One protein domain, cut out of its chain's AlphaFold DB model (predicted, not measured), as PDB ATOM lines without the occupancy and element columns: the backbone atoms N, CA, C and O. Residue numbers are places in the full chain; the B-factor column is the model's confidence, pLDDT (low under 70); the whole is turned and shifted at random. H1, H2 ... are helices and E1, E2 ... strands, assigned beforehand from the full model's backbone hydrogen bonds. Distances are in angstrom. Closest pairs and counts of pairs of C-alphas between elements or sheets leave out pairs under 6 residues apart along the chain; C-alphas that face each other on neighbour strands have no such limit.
ATOM      1  N   GLN A   9      81.812 107.782  97.361       59.56
ATOM      2  CA  GLN A   9      82.925 108.366  96.596       59.56
ATOM      3  C   GLN A   9      83.526 109.591  97.300       59.56
ATOM      4  O   GLN A   9      84.726 109.826  97.225       59.56
ATOM      5  N   GLN A  10      82.706 110.360  98.019       58.09
ATOM      6  CA  GLN A  10      83.166 111.525  98.782       58.09
ATOM      7  C   GLN A  10      83.912 111.128 100.070       58.09
ATOM      8  O   GLN A  10      84.821 111.836 100.498       58.09
ATOM      9  N   ILE A  11      83.568 109.978 100.662       60.03
ATOM     10  CA  ILE A  11      84.296 109.392 101.799       60.03
ATOM     11  C   ILE A  11      85.649 108.829 101.340       60.03
ATOM     12  O   ILE A  11      86.655 109.047 102.011       60.03
ATOM     13  N   GLU A  12      85.694 108.142 100.194       60.06
ATOM     14  CA  GLU A  12      86.930 107.567  99.635       60.06
ATOM     15  C   GLU A  12      87.953 108.633  99.211       60.06
ATOM     16  O   GLU A  12      89.154 108.423  99.370       60.06
ATOM     17  N   ASN A  13      87.492 109.795  98.741       65.62
ATOM     18  CA  ASN A  13      88.359 110.905  98.336       65.62
ATOM     19  C   ASN A  13      88.842 111.782  99.508       65.62
ATOM     20  O   ASN A  13      89.665 112.671  99.301       65.62
ATOM     21  N   GLY A  14      88.355 111.547 100.734       63.28
ATOM     22  CA  GLY A  14      88.692 112.364 101.906       63.28
ATOM     23  C   GLY A  14      88.051 113.758 101.913       63.28
ATOM     24  O   GLY A  14      88.443 114.602 102.715       63.28
ATOM     25  N   ASP A  15      87.056 113.989 101.052       67.88
ATOM     26  CA  ASP A  15      86.367 115.277 100.883       67.88
ATOM     27  C   ASP A  15      85.322 115.551 101.982       67.88
ATOM     28  O   ASP A  15      84.748 116.637 102.042       67.88
ATOM     29  N   ILE A  16      85.050 114.566 102.844       68.50
ATOM     30  CA  ILE A  16      84.101 114.660 103.956       68.50
ATOM     31  C   ILE A  16      84.846 114.485 105.275       68.50
ATOM     32  O   ILE A  16      85.505 113.469 105.516       68.50
ATOM     33  N   THR A  17      84.693 115.454 106.175       77.44
ATOM     34  CA  THR A  17      85.238 115.342 107.530       77.44
ATOM     35  C   THR A  17      84.465 114.294 108.353       77.44
ATOM     36  O   THR A  17      83.266 114.091 108.141       77.44
ATOM     37  N   PRO A  18      85.082 113.655 109.367       76.88
ATOM     38  CA  PRO A  18      84.379 112.711 110.246       76.88
ATOM     39  C   PRO A  18      83.127 113.302 110.915       76.88
ATOM     40  O   PRO A  18      82.162 112.588 111.185       76.88
ATOM     41  N   TYR A  19      83.128 114.616 111.159       78.38
ATOM     42  CA  TYR A  19      81.989 115.343 111.709       78.38
ATOM     43  C   TYR A  19      80.822 115.439 110.714       78.38
ATOM     44  O   TYR A  19      79.676 115.177 111.083       78.38
ATOM     45  N   GLU A  20      81.099 115.762 109.451       75.94
ATOM     46  CA  GLU A  20      80.093 115.818 108.384       75.94
ATOM     47  C   GLU A  20      79.535 114.429 108.051       75.94
ATOM     48  O   GLU A  20      78.327 114.277 107.872       75.94
ATOM     49  N   ALA A  21      80.374 113.389 108.058       78.00
ATOM     50  CA  ALA A  21      79.906 112.011 107.907       78.00
ATOM     51  C   ALA A  21      78.959 111.604 109.053       78.00
ATOM     52  O   ALA A  21      77.901 111.013 108.819       78.00
ATOM     53  N   ALA A  22      79.302 111.954 110.298       73.81
ATOM     54  CA  ALA A  22      78.466 111.668 111.462       73.81
ATOM     55  C   ALA A  22      77.135 112.440 111.436       73.81
ATOM     56  O   ALA A  22      76.091 111.873 111.777       73.81
ATOM     57  N   SER A  23      77.143 113.708 111.012       77.31
ATOM     58  CA  SER A  23      75.928 114.525 110.914       77.31
ATOM     59  C   SER A  23      74.994 114.012 109.814       77.31
ATOM     60  O   SER A  23      73.800 113.827 110.064       77.31
ATOM     61  N   GLN A  24      75.533 113.670 108.640       83.94
ATOM     62  CA  GLN A  24      74.768 113.061 107.551       83.94
ATOM     63  C   GLN A  24      74.173 111.711 107.972       83.94
ATOM     64  O   GLN A  24      72.986 111.464 107.748       83.94
ATOM     65  N   LEU A  25      74.944 110.860 108.657       82.00
ATOM     66  CA  LEU A  25      74.456 109.577 109.164       82.00
ATOM     67  C   LEU A  25      73.328 109.749 110.195       82.00
ATOM     68  O   LEU A  25      72.338 109.010 110.159       82.00
ATOM     69  N   ALA A  26      73.436 110.733 111.091       81.06
ATOM     70  CA  ALA A  26      72.388 111.037 112.063       81.06
ATOM     71  C   ALA A  26      71.084 111.486 111.379       81.06
ATOM     72  O   ALA A  26      70.006 110.997 111.734       81.06
ATOM     73  N   VAL A  27      71.179 112.350 110.363       84.44
ATOM     74  CA  VAL A  27      70.028 112.816 109.572       84.44
ATOM     75  C   VAL A  27      69.384 111.662 108.802       84.44
ATOM     76  O   VAL A  27      68.173 111.461 108.907       84.44
ATOM     77  N   VAL A  28      70.175 110.843 108.102       86.56
ATOM     78  CA  VAL A  28      69.670 109.664 107.374       86.56
ATOM     79  C   VAL A  28      68.984 108.687 108.331       86.56
ATOM     80  O   VAL A  28      67.901 108.181 108.040       86.56
ATOM     81  N   THR A  29      69.555 108.463 109.514       87.19
ATOM     82  CA  THR A  29      68.952 107.598 110.536       87.19
ATOM     83  C   THR A  29      67.611 108.150 111.028       87.19
ATOM     84  O   THR A  29      66.667 107.381 111.230       87.19
ATOM     85  N   ALA A  30      67.496 109.468 111.208       85.81
ATOM     86  CA  ALA A  30      66.238 110.111 111.583       85.81
ATOM     87  C   ALA A  30      65.178 109.973 110.474       85.81
ATOM     88  O   ALA A  30      64.052 109.560 110.760       85.81
ATOM     89  N   MET A  31      65.555 110.208 109.212       87.44
ATOM     90  CA  MET A  31      64.671 110.013 108.058       87.44
ATOM     91  C   MET A  31      64.196 108.561 107.944       87.44
ATOM     92  O   MET A  31      63.007 108.317 107.765       87.44
ATOM     93  N   LEU A  32      65.086 107.580 108.131       90.19
ATOM     94  CA  LEU A  32      64.717 106.161 108.120       90.19
ATOM     95  C   LEU A  32      63.714 105.809 109.224       90.19
ATOM     96  O   LEU A  32      62.805 105.012 108.995       90.19
ATOM     97  N   LYS A  33      63.845 106.396 110.420       89.62
ATOM     98  CA  LYS A  33      62.858 106.206 111.497       89.62
ATOM     99  C   LYS A  33      61.495 106.786 111.120       89.62
ATOM    100  O   LYS A  33      60.475 106.131 111.351       89.62
ATOM    101  N   GLN A  34      61.471 107.973 110.520       90.31
ATOM    102  CA  GLN A  34      60.233 108.593 110.054       90.31
ATOM    103  C   GLN A  34      59.583 107.770 108.934       90.31
ATOM    104  O   GLN A  34      58.399 107.454 109.033       90.31
ATOM    105  N   LEU A  35      60.362 107.330 107.941       91.38
ATOM    106  CA  LEU A  35      59.888 106.489 106.838       91.38
ATOM    107  C   LEU A  35      59.323 105.151 107.325       91.38
ATOM    108  O   LEU A  35      58.260 104.741 106.871       91.38
ATOM    109  N   LYS A  36      59.968 104.499 108.300       91.56
ATOM    110  CA  LYS A  36      59.427 103.281 108.932       91.56
ATOM    111  C   LYS A  36      58.098 103.534 109.641       91.56
ATOM    112  O   LYS A  36      57.227 102.670 109.648       91.56
ATOM    113  N   THR A  37      57.938 104.711 110.242       89.94
ATOM    114  CA  THR A  37      56.693 105.090 110.920       89.94
ATOM    115  C   THR A  37      55.573 105.317 109.906       89.94
ATOM    116  O   THR A  37      54.481 104.779 110.086       89.94
ATOM    117  N   SER A  38      55.846 106.032 108.809       88.06
ATOM    118  CA  SER A  38      54.874 106.200 107.723       88.06
ATOM    119  C   SER A  38      54.556 104.883 107.022       88.06
ATOM    120  O   SER A  38      53.396 104.609 106.744       88.06
ATOM    121  N   GLU A  39      55.558 104.031 106.785       91.75
ATOM    122  CA  GLU A  39      55.361 102.701 106.207       91.75
ATOM    123  C   GLU A  39      54.426 101.863 107.085       91.75
ATOM    124  O   GLU A  39      53.490 101.247 106.577       91.75
ATOM    125  N   LYS A  40      54.637 101.873 108.407       90.81
ATOM    126  CA  LYS A  40      53.759 101.183 109.352       90.81
ATOM    127  C   LYS A  40      52.330 101.730 109.296       90.81
ATOM    128  O   LYS A  40      51.404 100.940 109.165       90.81
ATOM    129  N   ALA A  41      52.153 103.051 109.320       87.88
ATOM    130  CA  ALA A  41      50.830 103.670 109.236       87.88
ATOM    131  C   ALA A  41      50.099 103.321 107.925       87.88
ATOM    132  O   ALA A  41      48.907 103.023 107.946       87.88
ATOM    133  N   LEU A  42      50.812 103.297 106.792       89.06
ATOM    134  CA  LEU A  42      50.256 102.881 105.501       89.06
ATOM    135  C   LEU A  42      49.886 101.395 105.489       89.06
ATOM    136  O   LEU A  42      48.820 101.040 104.990       89.06
ATOM    137  N   ARG A  43      50.727 100.523 106.059       87.38
ATOM    138  CA  ARG A  43      50.410  99.094 106.214       87.38
ATOM    139  C   ARG A  43      49.163  98.897 107.073       87.38
ATOM    140  O   ARG A  43      48.293  98.144 106.658       87.38
ATOM    141  N   ASP A  44      49.065  99.587 108.208       87.38
ATOM    142  CA  ASP A  44      47.924  99.497 109.128       87.38
ATOM    143  C   ASP A  44      46.626 100.029 108.486       87.38
ATOM    144  O   ASP A  44      45.552  99.460 108.670       87.38
ATOM    145  N   TYR A  45      46.717 101.088 107.677       85.94
ATOM    146  CA  TYR A  45      45.581 101.579 106.894       85.94
ATOM    147  C   TYR A  45      45.126 100.550 105.852       85.94
ATOM    148  O   TYR A  45      43.939 100.243 105.753       85.94
ATOM    149  N   LEU A  46      46.070  99.984 105.092       86.00
ATOM    150  CA  LEU A  46      45.767  99.009 104.045       86.00
ATOM    151  C   LEU A  46      45.227  97.695 104.618       86.00
ATOM    152  O   LEU A  46      44.310  97.125 104.037       86.00
ATOM    153  N   THR A  47      45.715  97.230 105.770       81.75
ATOM    154  CA  THR A  47      45.162  96.036 106.431       81.75
ATOM    155  C   THR A  47      43.745  96.245 106.965       81.75
ATOM    156  O   THR A  47      43.018  95.265 107.093       81.75
ATOM    157  N   GLY A  48      43.342  97.485 107.262       79.38
ATOM    158  CA  GLY A  48      41.966  97.818 107.641       79.38
ATOM    159  C   GLY A  48      40.998  97.969 106.461       79.38
ATOM    160  O   GLY A  48      39.790  97.926 106.677       79.38
ATOM    161  N   GLN A  49      41.507  98.164 105.239       82.44
ATOM    162  CA  GLN A  49      40.700  98.409 104.033       82.44
ATOM    163  C   GLN A  49      40.635  97.206 103.084       82.44
ATOM    164  O   GLN A  49      39.622  97.023 102.416       82.44
ATOM    165  N   LEU A  50      41.697  96.401 103.008       81.62
ATOM    166  CA  LEU A  50      41.742  95.190 102.186       81.62
ATOM    167  C   LEU A  50      41.062  94.022 102.907       81.62
ATOM    168  O   LEU A  50      41.164  93.884 104.131       81.62
ATOM    169  N   GLY A  51      40.376  93.182 102.135       70.81
ATOM    170  CA  GLY A  51      39.877  91.888 102.584       70.81
ATOM    171  C   GLY A  51      40.942  90.789 102.515       70.81
ATOM    172  O   GLY A  51      41.916  90.865 101.764       70.81
ATOM    173  N   ASP A  52      40.736  89.709 103.274       70.81
ATOM    174  CA  ASP A  52      41.656  88.569 103.317       70.81
ATOM    175  C   ASP A  52      42.039  88.074 101.906       70.81
ATOM    176  O   ASP A  52      41.192  87.602 101.147       70.81
ATOM    177  N   ARG A  53      43.347  88.087 101.600       68.38
ATOM    178  CA  ARG A  53      43.943  87.674 100.307       68.38
ATOM    179  C   ARG A  53      43.628  88.590  99.120       68.38
ATOM    180  O   ARG A  53      43.890  88.206  97.978       68.38
ATOM    181  N   GLU A  54      43.128  89.790  99.371       75.25
ATOM    182  CA  GLU A  54      42.994  90.823  98.353       75.25
ATOM    183  C   GLU A  54      44.367  91.433  98.018       75.25
ATOM    184  O   GLU A  54      45.261  91.543  98.869       75.25
ATOM    185  N   HIS A  55      44.555  91.783  96.748       80.50
ATOM    186  CA  HIS A  55      45.759  92.433  96.248       80.50
ATOM    187  C   HIS A  55      45.390  93.717  95.514       80.50
ATOM    188  O   HIS A  55      44.448  93.751  94.726       80.50
ATOM    189  N   LEU A  56      46.158  94.772  95.774       82.44
ATOM    190  CA  LEU A  56      46.046  96.056  95.104       82.44
ATOM    191  C   LEU A  56      47.286  96.263  94.235       82.44
ATOM    192  O   LEU A  56      48.396  96.418  94.749       82.44
ATOM    193  N   THR A  57      47.099  96.291  92.921       84.56
ATOM    194  CA  THR A  57      48.177  96.596  91.977       84.56
ATOM    195  C   THR A  57      48.164  98.080  91.651       84.56
ATOM    196  O   THR A  57      47.170  98.625  91.177       84.56
ATOM    197  N   THR A  58      49.289  98.740  91.896       86.00
ATOM    198  CA  THR A  58      49.529 100.140  91.544       86.00
ATOM    199  C   THR A  58      50.585 100.228  90.449       86.00
ATOM    200  O   THR A  58      51.305  99.270  90.169       86.00
ATOM    201  N   MET A  59      50.750 101.417  89.878       82.06
ATOM    202  CA  MET A  59      51.843 101.730  88.951       82.06
ATOM    203  C   MET A  59      53.256 101.522  89.537       82.06
ATOM    204  O   MET A  59      54.212 101.435  88.776       82.06
ATOM    205  N   PHE A  60      53.394 101.422  90.866       81.31
ATOM    206  CA  PHE A  60      54.674 101.230  91.557       81.31
ATOM    207  C   PHE A  60      54.879  99.807  92.102       81.31
ATOM    208  O   PHE A  60      55.940  99.517  92.654       81.31
ATOM    209  N   GLY A  61      53.893  98.917  91.954       83.88
ATOM    210  CA  GLY A  61      53.968  97.534  92.426       83.88
ATOM    211  C   GLY A  61      52.660  97.019  93.017       83.88
ATOM    212  O   GLY A  61      51.641  97.710  93.025       83.88
ATOM    213  N   GLU A  62      52.705  95.790  93.523       85.50
ATOM    214  CA  GLU A  62      51.565  95.076  94.100       85.50
ATOM    215  C   GLU A  62      51.655  95.030  95.631       85.50
ATOM    216  O   GLU A  62      52.707  94.717  96.196       85.50
ATOM    217  N   VAL A  63      50.537  95.307  96.306       83.38
ATOM    218  CA  VAL A  63      50.377  95.119  97.752       83.38
ATOM    219  C   VAL A  63      49.327  94.046  98.002       83.38
ATOM    220  O   VAL A  63      48.147  94.255  97.743       83.38
ATOM    221  N   THR A  64      49.748  92.903  98.541       81.94
ATOM    222  CA  THR A  64      48.855  91.790  98.895       81.94
ATOM    223  C   THR A  64      48.675  91.706 100.406       81.94
ATOM    224  O   THR A  64      49.662  91.589 101.146       81.94
ATOM    225  N   GLN A  65      47.430  91.667 100.883       77.44
ATOM    226  CA  GLN A  65      47.164  91.345 102.281       77.44
ATOM    227  C   GLN A  65      47.283  89.831 102.493       77.44
ATOM    228  O   GLN A  65      46.559  89.024 101.906       77.44
ATOM    229  N   LYS A  66      48.216  89.416 103.353       75.88
ATOM    230  CA  LYS A  66      48.384  88.010 103.736       75.88
ATOM    231  C   LYS A  66      47.722  87.762 105.081       75.88
ATOM    232  O   LYS A  66      47.975  88.488 106.039       75.88
TER     233      LYS A  66
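AT A GLANCE: This is residues 9 to 66 of the 182 residues of an uncharacterized protein of Bifidobacterium apri (UniProt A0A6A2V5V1). What shape is this? One long helix, H2, makes a rod, with helix H1 and the antiparallel hairpin E1 and E2 folded back at its two ends. What builds it? The printed part has 58 residues with two named helices, then two named strands. It is mostly helix and extended, with radius of gyration of the C-alphas 18.5 A and spans 52 by 20 by 16 A.

HOW THE PARTS SIT: How do the helices stand? H1, residues 9 to 12, and H2, residues 18 to 49, are close but not clearly touching; the closest C-alphas, of Ile 11 and Ala 21, are 8.0 A apart. Every O i to N i+4 pair of H2 is within hydrogen-bond range; H1 is too short for one. How do the strands pair? E1, residues 55 to 58, and E2, residues 61 to 64, form a hairpin; N 56 and O 63 are within hydrogen-bond range, 2.8 A.

IN THESE COORDINATES: Where does H1 begin? C-alpha 9 is at (82.925, 108.366, 96.596). Where does E2 end? C-alpha 64 is at (48.855, 91.790, 98.895). H2 is 46.4 A long.

THE WHOLE: Any cut? The printed part has no cut; its links are tight. Where is confidence low? Residues 9 to 16 and 53 are under 70.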